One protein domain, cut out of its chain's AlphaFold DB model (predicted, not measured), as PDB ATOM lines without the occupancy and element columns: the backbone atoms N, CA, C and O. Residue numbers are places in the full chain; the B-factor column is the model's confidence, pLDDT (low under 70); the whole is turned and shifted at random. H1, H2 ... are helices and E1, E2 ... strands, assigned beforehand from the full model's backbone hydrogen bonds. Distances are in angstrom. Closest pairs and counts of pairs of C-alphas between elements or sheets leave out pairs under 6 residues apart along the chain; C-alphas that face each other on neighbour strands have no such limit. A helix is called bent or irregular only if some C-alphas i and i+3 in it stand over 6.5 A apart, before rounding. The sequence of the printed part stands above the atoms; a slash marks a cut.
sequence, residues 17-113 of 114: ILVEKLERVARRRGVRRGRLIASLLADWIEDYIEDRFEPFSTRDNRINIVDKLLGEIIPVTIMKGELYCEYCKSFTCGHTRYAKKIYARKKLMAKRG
ATOM      1  N   ILE A  17     190.042 139.141 231.529       97.88
ATOM      2  CA  ILE A  17     190.364 140.561 231.708       97.88
ATOM      3  C   ILE A  17     189.367 141.290 232.624       97.88
ATOM      4  O   ILE A  17     189.748 142.192 233.372       97.88
ATOM      5  N   LEU A  18     188.088 140.900 232.607       96.94
ATOM      6  CA  LEU A  18     187.077 141.468 233.498       96.94
ATOM      7  C   LEU A  18     187.307 140.997 234.934       96.94
ATOM      8  O   LEU A  18     187.296 141.816 235.854       96.94
ATOM      9  N   VAL A  19     187.561 139.698 235.125       96.19
ATOM     10  CA  VAL A  19     187.861 139.124 236.446       96.19
ATOM     11  C   VAL A  19     189.077 139.811 237.059       96.19
ATOM     12  O   VAL A  19     189.021 140.232 238.211       96.19
ATOM     13  N   GLU A  20     190.135 140.021 236.277       97.31
ATOM     14  CA  GLU A  20     191.341 140.699 236.745       97.31
ATOM     15  C   GLU A  20     191.063 142.146 237.187       97.31
ATOM     16  O   GLU A  20     191.495 142.573 238.264       97.31
ATOM     17  N   LYS A  21     190.299 142.908 236.393       97.75
ATOM     18  CA  LYS A  21     189.901 144.278 236.752       97.75
ATOM     19  C   LYS A  21     189.068 144.302 238.039       97.75
ATOM     20  O   LYS A  21     189.331 145.141 238.904       97.75
ATOM     21  N   LEU A  22     188.128 143.368 238.205       96.56
ATOM     22  CA  LEU A  22     187.341 143.216 239.435       96.56
ATOM     23  C   LEU A  22     188.234 142.873 240.636       96.56
ATOM     24  O   LEU A  22     188.077 143.472 241.697       96.56
ATOM     25  N   GLU A  23     189.218 141.986 240.467       96.44
ATOM     26  CA  GLU A  23     190.210 141.639 241.494       96.44
ATOM     27  C   GLU A  23     190.998 142.869 241.961       96.44
ATOM     28  O   GLU A  23     191.215 143.075 243.157       96.44
ATOM     29  N   ARG A  24     191.443 143.712 241.019       97.19
ATOM     30  CA  ARG A  24     192.180 144.948 241.326       97.19
ATOM     31  C   ARG A  24     191.301 145.948 242.078       97.19
ATOM     32  O   ARG A  24     191.776 146.600 243.005       97.19
ATOM     33  N   VAL A  25     190.028 146.092 241.701       96.56
ATOM     34  CA  VAL A  25     189.076 146.960 242.422       96.56
ATOM     35  C   VAL A  25     188.811 146.426 243.828       96.56
ATOM     36  O   VAL A  25     188.886 147.195 244.784       96.56
ATOM     37  N   ALA A  26     188.561 145.124 243.965       96.75
ATOM     38  CA  ALA A  26     188.307 144.473 245.246       96.75
ATOM     39  C   ALA A  26     189.490 144.652 246.210       96.75
ATOM     40  O   ALA A  26     189.296 145.107 247.336       96.75
ATOM     41  N   ARG A  27     190.723 144.417 245.732       96.75
ATOM     42  CA  ARG A  27     191.957 144.648 246.501       96.75
ATOM     43  C   ARG A  27     192.119 146.104 246.927       96.75
ATOM     44  O   ARG A  27     192.337 146.352 248.105       96.75
ATOM     45  N   ARG A  28     191.949 147.066 246.009       96.25
ATOM     46  CA  ARG A  28     192.036 148.504 246.338       96.25
ATOM     47  C   ARG A  28     191.019 148.932 247.395       96.25
ATOM     48  O   ARG A  28     191.320 149.793 248.209       96.25
ATOM     49  N   ARG A  29     189.826 148.335 247.382       94.31
ATOM     50  CA  ARG A  29     188.777 148.587 248.379       94.31
ATOM     51  C   ARG A  29     188.953 147.764 249.663       94.31
ATOM     52  O   ARG A  29     188.224 147.995 250.615       94.31
ATOM     53  N   GLY A  30     189.869 146.796 249.711       95.94
ATOM     54  CA  GLY A  30     189.997 145.884 250.851       95.94
ATOM     55  C   GLY A  30     188.765 144.991 251.057       95.94
ATOM     56  O   GLY A  30     188.417 144.672 252.191       95.94
ATOM     57  N   VAL A  31     188.072 144.605 249.978       96.25
ATOM     58  CA  VAL A  31     186.883 143.731 250.024       96.25
ATOM     59  C   VAL A  31     187.124 142.431 249.263       96.25
ATOM     60  O   VAL A  31     187.917 142.372 248.326       96.25
ATOM     61  N   ARG A  32     186.398 141.367 249.625       94.44
ATOM     62  CA  ARG A  32     186.427 140.104 248.867       94.44
ATOM     63  C   ARG A  32     185.792 140.305 247.488       94.44
ATOM     64  O   ARG A  32     184.745 140.941 247.381       94.44
ATOM     65  N   ARG A  33     186.354 139.683 246.446       94.44
ATOM     66  CA  ARG A  33     185.818 139.739 245.070       94.44
ATOM     67  C   ARG A  33     184.334 139.367 244.996       94.44
ATOM     68  O   ARG A  33     183.564 140.083 244.372       94.44
ATOM     69  N   GLY A  34     183.927 138.290 245.671       92.56
ATOM     70  CA  GLY A  34     182.522 137.864 245.712       92.56
ATOM     71  C   GLY A  34     181.592 138.926 246.305       92.56
ATOM     72  O   GLY A  34     180.532 139.179 245.749       92.56
ATOM     73  N   ARG A  35     182.032 139.624 247.362       93.50
ATOM     74  CA  ARG A  35     181.286 140.741 247.961       93.50
ATOM     75  C   ARG A  35     181.140 141.909 246.989       93.50
ATOM     76  O   ARG A  35     180.052 142.461 246.869       93.50
ATOM     77  N   LEU A  36     182.222 142.272 246.297       95.56
ATOM     78  CA  LEU A  36     182.179 143.311 245.269       95.56
ATOM     79  C   LEU A  36     181.168 142.946 244.175       95.56
ATOM     80  O   LEU A  36     180.321 143.765 243.846       95.56
ATOM     81  N   ILE A  37     181.237 141.720 243.650       95.25
ATOM     82  CA  ILE A  37     180.328 141.244 242.599       95.25
ATOM     83  C   ILE A  37     178.878 141.265 243.087       95.25
ATOM     84  O   ILE A  37     178.033 141.834 242.407       95.25
ATOM     85  N   ALA A  38     178.592 140.717 244.271       93.50
ATOM     86  CA  ALA A  38     177.243 140.712 244.833       93.50
ATOM     87  C   ALA A  38     176.683 142.134 244.994       93.50
ATOM     88  O   ALA A  38     175.555 142.393 244.591       93.50
ATOM     89  N   SER A  39     177.484 143.077 245.504       93.69
ATOM     90  CA  SER A  39     177.062 144.477 245.623       93.69
ATOM     91  C   SER A  39     176.823 145.137 244.267       93.69
ATOM     92  O   SER A  39     175.894 145.926 244.156       93.69
ATOM     93  N   LEU A  40     177.647 144.852 243.253       94.44
ATOM     94  CA  LEU A  40     177.459 145.400 241.907       94.44
ATOM     95  C   LEU A  40     176.180 144.861 241.259       94.44
ATOM     96  O   LEU A  40     175.447 145.625 240.644       94.44
ATOM     97  N   LEU A  41     175.902 143.566 241.419       93.75
ATOM     98  CA  LEU A  41     174.665 142.954 240.935       93.75
ATOM     99  C   LEU A  41     173.445 143.529 241.660       93.75
ATOM    100  O   LEU A  41     172.469 143.880 241.008       93.75
ATOM    101  N   ALA A  42     173.521 143.687 242.983       92.56
ATOM    102  CA  ALA A  42     172.457 144.293 243.777       92.56
ATOM    103  C   ALA A  42     172.207 145.764 243.387       92.56
ATOM    104  O   ALA A  42     171.060 146.194 243.318       92.56
ATOM    105  N   ASP A  43     173.269 146.532 243.112       92.12
ATOM    106  CA  ASP A  43     173.174 147.916 242.625       92.12
ATOM    107  C   ASP A  43     172.588 147.985 241.212       92.12
ATOM    108  O   ASP A  43     171.828 148.902 240.928       92.12
ATOM    109  N   TRP A  44     172.897 147.019 240.343       91.06
ATOM    110  CA  TRP A  44     172.315 146.944 239.003       91.06
ATOM    111  C   TRP A  44     170.808 146.681 239.036       91.06
ATOM    112  O   TRP A  44     170.062 147.297 238.282       91.06
ATOM    113  N   ILE A  45     170.347 145.782 239.912       91.12
ATOM    114  CA  ILE A  45     168.916 145.461 240.000       91.12
ATOM    115  C   ILE A  45     168.111 146.469 240.831       91.12
ATOM    116  O   ILE A  45     166.889 146.383 240.827       91.12
ATOM    117  N   GLU A  46     168.768 147.420 241.512       87.06
ATOM    118  CA  GLU A  46     168.124 148.462 242.337       87.06
ATOM    119  C   GLU A  46     167.043 149.222 241.553       87.06
ATOM    120  O   GLU A  46     165.986 149.507 242.105       87.06
ATOM    121  N   ASP A  47     167.273 149.486 240.265       81.69
ATOM    122  CA  ASP A  47     166.349 150.238 239.406       81.69
ATOM    123  C   ASP A  47     165.101 149.435 238.983       81.69
ATOM    124  O   ASP A  47     164.174 149.991 238.398       81.69
ATOM    125  N   TYR A  48     165.065 148.133 239.279       86.38
ATOM    126  CA  TYR A  48     164.015 147.204 238.842       86.38
ATOM    127  C   TYR A  48     163.208 146.611 239.998       86.38
ATOM    128  O   TYR A  48     162.287 145.831 239.760       86.38
ATOM    129  N   ILE A  49     163.559 146.939 241.243       82.81
ATOM    130  CA  ILE A  49     162.881 146.428 242.432       82.81
ATOM    131  C   ILE A  49     162.442 147.578 243.331       82.81
ATOM    132  O   ILE A  49     163.195 148.512 243.607       82.81
ATOM    133  N   GLU A  50     161.225 147.479 243.844       66.75
ATOM    134  CA  GLU A  50     160.756 148.337 244.922       66.75
ATOM    135  C   GLU A  50     161.155 147.650 246.239       66.75
ATOM    136  O   GLU A  50     160.925 146.456 246.395       66.75
ATOM    137  N   ASP A  51     161.790 148.376 247.168       84.19
ATOM    138  CA  ASP A  51     162.072 147.919 248.547       84.19
ATOM    139  C   ASP A  51     163.373 147.114 248.825       84.19
ATOM    140  O   ASP A  51     163.435 146.274 249.721       84.19
ATOM    141  N   ARG A  52     164.488 147.417 248.138       91.31
ATOM    142  CA  ARG A  52     165.815 146.854 248.498       91.31
ATOM    143  C   ARG A  52     166.293 147.240 249.904       91.31
ATOM    144  O   ARG A  52     166.953 146.447 250.579       91.31
ATOM    145  N   PHE A  53     166.058 148.491 250.293       93.75
ATOM    146  CA  PHE A  53     166.703 149.115 251.444       93.75
ATOM    147  C   PHE A  53     165.697 149.589 252.479       93.75
ATOM    148  O   PHE A  53     164.736 150.285 252.149       93.75
ATOM    149  N   GLU A  54     166.021 149.342 253.743       92.06
ATOM    150  CA  GLU A  54     165.245 149.807 254.886       92.06
ATOM    151  C   GLU A  54     166.153 150.533 255.892       92.06
ATOM    152  O   GLU A  54     167.257 150.059 256.185       92.06
ATOM    153  N   PRO A  55     165.755 151.703 256.424       89.44
ATOM    154  CA  PRO A  55     166.517 152.350 257.480       89.44
ATOM    155  C   PRO A  55     166.416 151.516 258.763       89.44
ATOM    156  O   PRO A  55     165.324 151.279 259.259       89.44
ATOM    157  N   PHE A  56     167.552 151.122 259.336       89.62
ATOM    158  CA  PHE A  56     167.565 150.378 260.598       89.62
ATOM    159  C   PHE A  56     167.705 151.311 261.802       89.62
ATOM    160  O   PHE A  56     166.951 151.251 262.766       89.62
ATOM    161  N   SER A  57     168.703 152.196 261.765       90.00
ATOM    162  CA  SER A  57     168.950 153.141 262.855       90.00
ATOM    163  C   SER A  57     169.833 154.285 262.384       90.00
ATOM    164  O   SER A  57     170.726 154.070 261.563       90.00
ATOM    165  N   THR A  58     169.685 155.459 262.987       84.56
ATOM    166  CA  THR A  58     170.576 156.597 262.739       84.56
ATOM    167  C   THR A  58     171.155 157.100 264.058       84.56
ATOM    168  O   THR A  58     170.410 157.395 264.984       84.56
ATOM    169  N   ARG A  59     172.482 157.219 264.136       83.88
ATOM    170  CA  ARG A  59     173.228 157.910 265.203       83.88
ATOM    171  C   ARG A  59     173.953 159.117 264.604       83.88
ATOM    172  O   ARG A  59     173.980 159.267 263.384       83.88
ATOM    173  N   ASP A  60     174.532 159.979 265.435       79.38
ATOM    174  CA  ASP A  60     175.057 161.285 264.999       79.38
ATOM    175  C   ASP A  60     175.999 161.215 263.800       79.38
ATOM    176  O   ASP A  60     175.858 162.010 262.871       79.38
ATOM    177  N   ASN A  61     176.874 160.208 263.763       90.19
ATOM    178  CA  ASN A  61     177.851 160.045 262.690       90.19
ATOM    179  C   ASN A  61     177.687 158.751 261.870       90.19
ATOM    180  O   ASN A  61     178.588 158.384 261.115       90.19
ATOM    181  N   ARG A  62     176.569 158.025 262.023       93.50
ATOM    182  CA  ARG A  62     176.373 156.727 261.356       93.50
ATOM    183  C   ARG A  62     174.913 156.439 261.033       93.50
ATOM    184  O   ARG A  62     174.037 156.604 261.877       93.50
ATOM    185  N   ILE A  63     174.669 155.925 259.836       95.25
ATOM    186  CA  ILE A  63     173.373 155.442 259.361       95.25
ATOM    187  C   ILE A  63     173.517 153.941 259.121       95.25
ATOM    188  O   ILE A  63     174.368 153.527 258.343       95.25
ATOM    189  N   ASN A  64     172.717 153.120 259.795       96.38
ATOM    190  CA  ASN A  64     172.647 151.684 259.528       96.38
ATOM    191  C   ASN A  64     171.434 151.415 258.628       96.38
ATOM    192  O   ASN A  64     170.331 151.879 258.926       96.38
ATOM    193  N   ILE A  65     171.650 150.678 257.543       96.19
ATOM    194  CA  ILE A  65     170.639 150.316 256.539       96.19
ATOM    195  C   ILE A  65     170.555 148.795 256.482       96.19
ATOM    196  O   ILE A  65     171.591 148.142 256.488       96.19
ATOM    197  N   VAL A  66     169.363 148.222 256.391       95.69
ATOM    198  CA  VAL A  66     169.197 146.816 256.007       95.69
ATOM    199  C   VAL A  66     169.207 146.730 254.482       95.69
ATOM    200  O   VAL A  66     168.411 147.403 253.827       95.69
ATOM    201  N   ASP A  67     170.107 145.927 253.911       95.12
ATOM    202  CA  ASP A  67     170.069 145.540 252.497       95.12
ATOM    203  C   ASP A  67     169.425 144.158 252.382       95.12
ATOM    204  O   ASP A  67     170.053 143.142 252.694       95.12
ATOM    205  N   LYS A  68     168.160 144.126 251.944       92.69
ATOM    206  CA  LYS A  68     167.351 142.900 251.891       92.69
ATOM    207  C   LYS A  68     167.870 141.897 250.859       92.69
ATOM    208  O   LYS A  68     167.673 140.701 251.037       92.69
ATOM    209  N   LEU A  69     168.573 142.358 249.818       91.81
ATOM    210  CA  LEU A  69     169.171 141.470 248.815       91.81
ATOM    211  C   LEU A  69     170.440 140.793 249.319       91.81
ATOM    212  O   LEU A  69     170.725 139.653 248.958       91.81
ATOM    213  N   LEU A  70     171.232 141.513 250.112       91.94
ATOM    214  CA  LEU A  70     172.457 140.965 250.684       91.94
ATOM    215  C   LEU A  70     172.193 140.208 251.992       91.94
ATOM    216  O   LEU A  70     173.021 139.385 252.373       91.94
ATOM    217  N   GLY A  71     171.058 140.468 252.650       91.44
ATOM    218  CA  GLY A  71     170.730 139.921 253.968       91.44
ATOM    219  C   GLY A  71     171.593 140.523 255.078       91.44
ATOM    220  O   GLY A  71     171.878 139.855 256.067       91.44
ATOM    221  N   GLU A  72     172.056 141.762 254.901       93.19
ATOM    222  CA  GLU A  72     173.106 142.371 255.724       93.19
ATOM    223  C   GLU A  72     172.662 143.723 256.294       93.19
ATOM    224  O   GLU A  72     171.994 144.514 255.623       93.19
ATOM    225  N   ILE A  73     173.103 144.026 257.520       95.75
ATOM    226  CA  ILE A  73     173.018 145.380 258.079       95.75
ATOM    227  C   ILE A  73     174.284 146.131 257.680       95.75
ATOM    228  O   ILE A  73     175.396 145.779 258.068       95.75
ATOM    229  N   ILE A  74     174.102 147.200 256.919       97.06
ATOM    230  CA  ILE A  74     175.159 147.968 256.285       97.06
ATOM    231  C   ILE A  74     175.365 149.291 257.030       97.06
ATOM    232  O   ILE A  74     174.509 150.181 256.957       97.06
ATOM    233  N   PRO A  75     176.501 149.465 257.727       96.81
ATOM    234  CA  PRO A  75     176.866 150.746 258.303       96.81
ATOM    235  C   PRO A  75     177.397 151.698 257.225       96.81
ATOM    236  O   PRO A  75     178.321 151.385 256.469       96.81
ATOM    237  N   VAL A  76     176.817 152.895 257.193       97.50
ATOM    238  CA  VAL A  76     177.278 154.041 256.411       97.50
ATOM    239  C   VAL A  76     177.682 155.152 257.371       97.50
ATOM    240  O   VAL A  76     176.849 155.728 258.072       97.50
ATOM    241  N   THR A  77     178.973 155.448 257.405       96.94
ATOM    242  CA  THR A  77     179.566 156.426 258.320       96.94
ATOM    243  C   THR A  77     179.684 157.777 257.633       96.94
ATOM    244  O   THR A  77     180.038 157.867 256.456       96.94
ATOM    245  N   ILE A  78     179.364 158.842 258.365       94.19
ATOM    246  CA  ILE A  78     179.547 160.211 257.895       94.19
ATOM    247  C   ILE A  78     181.005 160.594 258.184       94.19
ATOM    248  O   ILE A  78     181.458 160.586 259.324       94.19
ATOM    249  N   MET A  79     181.780 160.895 257.151       91.50
ATOM    250  CA  MET A  79     183.193 161.251 257.270       91.50
ATOM    251  C   MET A  79     183.413 162.589 256.585       91.50
ATOM    252  O   MET A  79     183.271 162.690 255.373       91.50
ATOM    253  N   LYS A  80     183.736 163.633 257.362       88.00
ATOM    254  CA  LYS A  80     183.972 164.996 256.843       88.00
ATOM    255  C   LYS A  80     182.831 165.514 255.941       88.00
ATOM    256  O   LYS A  80     183.068 166.221 254.972       88.00
ATOM    257  N   GLY A  81     181.586 165.153 256.263       85.75
ATOM    258  CA  GLY A  81     180.396 165.545 255.497       85.75
ATOM    259  C   GLY A  81     180.045 164.636 254.313       85.75
ATOM    260  O   GLY A  81     178.981 164.816 253.721       85.75
ATOM    261  N   GLU A  82     180.873 163.637 254.009       93.00
ATOM    262  CA  GLU A  82     180.611 162.617 252.992       93.00
ATOM    263  C   GLU A  82     180.094 161.317 253.614       93.00
ATOM    264  O   GLU A  82     180.269 161.070 254.805       93.00
ATOM    265  N   LEU A  83     179.441 160.475 252.812       96.19
ATOM    266  CA  LEU A  83     178.905 159.187 253.253       96.19
ATOM    267  C   LEU A  83     179.801 158.059 252.757       96.19
ATOM    268  O   LEU A  83     179.968 157.880 251.552       96.19
ATOM    269  N   TYR A  84     180.339 157.280 253.688       97.31
ATOM    270  CA  TYR A  84     181.220 156.156 253.415       97.31
ATOM    271  C   TYR A  84     180.549 154.843 253.812       97.31
ATOM    272  O   TYR A  84     180.224 154.634 254.980       97.31
ATOM    273  N   CYS A  85     180.344 153.937 252.854       97.44
ATOM    274  CA  CYS A  85     179.825 152.603 253.142       97.44
ATOM    275  C   CYS A  85     180.953 151.701 253.649       97.44
ATOM    276  O   CYS A  85     181.908 151.412 252.923       97.44
ATOM    277  N   GLU A  86     180.826 151.204 254.878       96.69
ATOM    278  CA  GLU A  86     181.839 150.347 255.494       96.69
ATOM    279  C   GLU A  86     181.857 148.930 254.909       96.69
ATOM    280  O   GLU A  86     182.898 148.271 254.949       96.69
ATOM    281  N   TYR A  87     180.737 148.474 254.338       96.38
ATOM    282  CA  TYR A  87     180.622 147.164 253.695       96.38
ATOM    283  C   TYR A  87     181.297 147.138 252.317       96.38
ATOM    284  O   TYR A  87     182.123 146.265 252.039       96.38
ATOM    285  N   CYS A  88     180.977 148.122 251.469       95.94
ATOM    286  CA  CYS A  88     181.544 148.272 250.126       95.94
ATOM    287  C   CYS A  88     182.922 148.941 250.123       95.94
ATOM    288  O   CYS A  88     183.583 148.951 249.081       95.94
ATOM    289  N   LYS A  89     183.324 149.525 251.261       96.50
ATOM    290  CA  LYS A  89     184.539 150.332 251.434       96.50
ATOM    291  C   LYS A  89     184.658 151.408 250.354       96.50
ATOM    292  O   LYS A  89     185.673 151.542 249.671       96.50
ATOM    293  N   SER A  90     183.567 152.139 250.150       95.44
ATOM    294  CA  SER A  90     183.436 153.107 249.064       95.44
ATOM    295  C   SER A  90     182.493 154.244 249.439       95.44
ATOM    296  O   SER A  90     181.513 154.041 250.155       95.44
ATOM    297  N   PHE A  91     182.780 155.430 248.906       95.56
ATOM    298  CA  PHE A  91     181.890 156.590 248.960       95.56
ATOM    299  C   PHE A  91     180.749 156.499 247.931       95.56
ATOM    300  O   PHE A  91     179.751 157.210 248.034       95.56
ATOM    301  N   THR A  92     180.861 155.600 246.947       93.38
ATOM    302  CA  THR A  92     179.915 155.464 245.835       93.38
ATOM    303  C   THR A  92     179.432 154.016 245.688       93.38
ATOM    304  O   THR A  92     180.104 153.160 245.113       93.38
ATOM    305  N   CYS A  93     178.241 153.739 246.223       94.62
ATOM    306  CA  CYS A  93     177.469 152.511 245.996       94.62
ATOM    307  C   CYS A  93     175.973 152.766 246.250       94.62
ATOM    308  O   CYS A  93     175.599 153.847 246.722       94.62
ATOM    309  N   GLY A  94     175.120 151.768 246.002       93.81
ATOM    310  CA  GLY A  94     173.692 151.831 246.335       93.81
ATOM    311  C   GLY A  94     173.432 152.227 247.795       93.81
ATOM    312  O   GLY A  94     172.600 153.093 248.067       93.81
ATOM    313  N   HIS A  95     174.224 151.714 248.750       95.88
ATOM    314  CA  HIS A  95     174.069 152.054 250.174       95.88
ATOM    315  C   HIS A  95     174.330 153.528 250.476       95.88
ATOM    316  O   HIS A  95     173.558 154.138 251.213       95.88
ATOM    317  N   THR A  96     175.392 154.130 249.921       96.25
ATOM    318  CA  THR A  96     175.668 155.560 250.155       96.25
ATOM    319  C   THR A  96     174.633 156.440 249.461       96.25
ATOM    320  O   THR A  96     174.216 157.454 250.024       96.25
ATOM    321  N   ARG A  97     174.138 156.022 248.286       94.25
ATOM    322  CA  ARG A  97     173.038 156.684 247.569       94.25
ATOM    323  C   ARG A  97     171.757 156.705 248.404       94.25
ATOM    324  O   ARG A  97     171.134 157.759 248.544       94.25
ATOM    325  N   TYR A  98     171.389 155.571 248.997       94.44
ATOM    326  CA  TYR A  98     170.222 155.467 249.867       94.44
ATOM    327  C   TYR A  98     170.412 156.244 251.177       94.44
ATOM    328  O   TYR A  98     169.566 157.066 251.538       94.44
ATOM    329  N   ALA A  99     171.567 156.093 251.835       94.44
ATOM    330  CA  ALA A  99     171.922 156.843 253.042       94.44
ATOM    331  C   ALA A  99     171.836 158.362 252.828       94.44
ATOM    332  O   ALA A  99     171.403 159.087 253.722       94.44
ATOM    333  N   LYS A 100     172.185 158.856 251.632       94.00
ATOM    334  CA  LYS A 100     172.087 160.279 251.281       94.00
ATOM    335  C   LYS A 100     170.654 160.799 251.355       94.00
ATOM    336  O   LYS A 100     170.449 161.911 251.841       94.00
ATOM    337  N   LYS A 101     169.666 159.996 250.938       91.62
ATOM    338  CA  LYS A 101     168.238 160.343 251.043       91.62
ATOM    339  C   LYS A 101     167.828 160.516 252.512       91.62
ATOM    340  O   LYS A 101     167.184 161.505 252.851       91.62
ATOM    341  N   ILE A 102     168.262 159.606 253.389       91.00
ATOM    342  CA  ILE A 102     168.001 159.673 254.841       91.00
ATOM    343  C   ILE A 102     168.694 160.895 255.458       91.00
ATOM    344  O   ILE A 102     168.064 161.698 256.148       91.00
ATOM    345  N   TYR A 103     169.985 161.069 255.173       89.25
ATOM    346  CA  TYR A 103     170.797 162.159 255.708       89.25
ATOM    347  C   TYR A 103     170.244 163.539 255.332       89.25
ATOM    348  O   TYR A 103     170.162 164.433 256.178       89.25
ATOM    349  N   ALA A 104     169.807 163.709 254.078       88.81
ATOM    350  CA  ALA A 104     169.181 164.941 253.612       88.81
ATOM    351  C   ALA A 104     167.871 165.243 254.358       88.81
ATOM    352  O   ALA A 104     167.680 166.373 254.807       88.81
ATOM    353  N   ARG A 105     167.001 164.240 254.562       87.00
ATOM    354  CA  ARG A 105     165.760 164.402 255.345       87.00
ATOM    355  C   ARG A 105     166.049 164.830 256.786       87.00
ATOM    356  O   ARG A 105     165.435 165.784 257.257       87.00
ATOM    357  N   LYS A 106     167.034 164.212 257.453       83.38
ATOM    358  CA  LYS A 106     167.441 164.588 258.822       83.38
ATOM    359  C   LYS A 106     167.912 166.044 258.897       83.38
ATOM    360  O   LYS A 106     167.498 166.779 259.788       83.38
ATOM    361  N   LYS A 107     168.733 166.489 257.938       83.31
ATOM    362  CA  LYS A 107     169.179 167.892 257.861       83.31
ATOM    363  C   LYS A 107     168.024 168.871 257.663       83.31
ATOM    364  O   LYS A 107     168.050 169.953 258.240       83.31
ATOM    365  N   LEU A 108     167.034 168.510 256.849       81.94
ATOM    366  CA  LEU A 108     165.845 169.338 256.644       81.94
ATOM    367  C   LEU A 108     165.004 169.446 257.921       81.94
ATOM    368  O   LEU A 108     164.543 170.536 258.231       81.94
ATOM    369  N   MET A 109     164.842 168.353 258.669       80.62
ATOM    370  CA  MET A 109     164.122 168.356 259.949       80.62
ATOM    371  C   MET A 109     164.832 169.214 261.002       80.62
ATOM    372  O   MET A 109     164.204 170.096 261.575       80.62
ATOM    373  N   ALA A 110     166.150 169.054 261.163       80.75
ATOM    374  CA  ALA A 110     166.937 169.845 262.114       80.75
ATOM    375  C   ALA A 110     166.900 171.358 261.817       80.75
ATOM    376  O   ALA A 110     166.870 172.175 262.730       80.75
ATOM    377  N   LYS A 111     166.859 171.756 260.536       75.75
ATOM    378  CA  LYS A 111     166.714 173.172 260.147       75.75
ATOM    379  C   LYS A 111     165.340 173.766 260.470       75.75
ATOM    380  O   LYS A 111     165.222 174.985 260.500       75.75
ATOM    381  N   ARG A 112     164.305 172.939 260.653       75.81
ATOM    382  CA  ARG A 112     162.925 173.386 260.905       75.81
ATOM    383  C   ARG A 112     162.595 173.533 262.396       75.81
ATOM    384  O   ARG A 112     161.455 173.855 262.697       75.81
ATOM    385  N   GLY A 113     163.571 173.360 263.292       53.06
ATOM    386  CA  GLY A 113     163.416 173.675 264.716       53.06
ATOM    387  C   GLY A 113     162.518 172.708 265.491       53.06
ATOM    388  O   GLY A 113     161.800 173.150 266.381       53.06
TER     389      GLY A 113
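Overview. This is residues 17 to 113 of the 114 residues of an uncharacterized protein of Thaumarchaeota archaeon (UniProt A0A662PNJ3). A four-stranded antiparallel sheet, E1 to E4, curls round the first part of the long helix H3, whose last residues, 107 to 111, stick out beyond it together with residues 112 and 113. Before the sheet in the chain, H1 and H2 meet nearly at a right angle; H2 comes near the beginning of H3, and H1 reaches away from the sheet as an arm. The printed part has 97 residues, with three named helices and four named strands in the order H1 H2 E1 E2 E3 E4 H3; the sheet's order is E1 - E2 - E3 - E4, and the class is mixed, helices and strands. The whole is compact by its radius of gyration of the C-alphas, 14.3 A, yet elongated in outline, spanning 54 by 30 by 18 A.

Along the chain. Find C-alpha 17 at (190.364, 140.561, 231.708); from there H1 runs through residues 17 to 29, 18.6 A long. H2 follows in residues 33 to 48, 23.9 A long; it is irregular, but only just, with C-alphas 44 and 47 6.8 A apart. Look next for the strands: E1, residues 53 to 59, 17.6 A; E2, residues 62 to 67, 15.6 A; E3, residues 72 to 79, 21.5 A, from C-alpha 72 at (173.106, 142.371, 255.724); and E4, residues 82 to 85, 10.0 A. H3, residues 94 to 111, runs 26.4 A to C-alpha 111 at (166.714, 173.172, 260.147).

Arrangement. Begin with the strongly twisted sheet, a meander, each strand the antiparallel neighbour of the one before, with E1 and E4 as edge strands. In the hairpin E1 and E2, N 56 and O 64 are 2.9 A apart; in E2 and E3, N 74 and O 65 are 2.7 A apart; in E3 and E4, N 77 and O 84 are 2.8 A apart; each pair is within hydrogen-bond range. H3 is on one face of this sheet, which gives two layers, a helix layer and a sheet layer; the closest C-alphas of E4 and H3, Leu 83 and Thr 96, are 5.8 A apart. H2 is close to H3 but not clearly touching, the closest C-alphas being those of Asp 43 and Gly 94, 5.4 A. H1 touches H2 with residues 22 to 27 alone, about perpendicular at 81 degrees, closest at the C-alphas of Ala 26 and Arg 33, 5.4 A. H1 is apart from H3. Every O i to N i+4 pair is within hydrogen-bond range in H1; in H2 10 of 12 are, in H3 13 of 14.

Size, cuts and confidence. The two C-alphas farthest apart, those of Ile 17 and Gly 113, are 54.0 A apart. The printed part has no cut and no long link. Look for low confidence at residues 50 and 113, under 70, against a mean pLDDT of 91.6 for the printed part of this model.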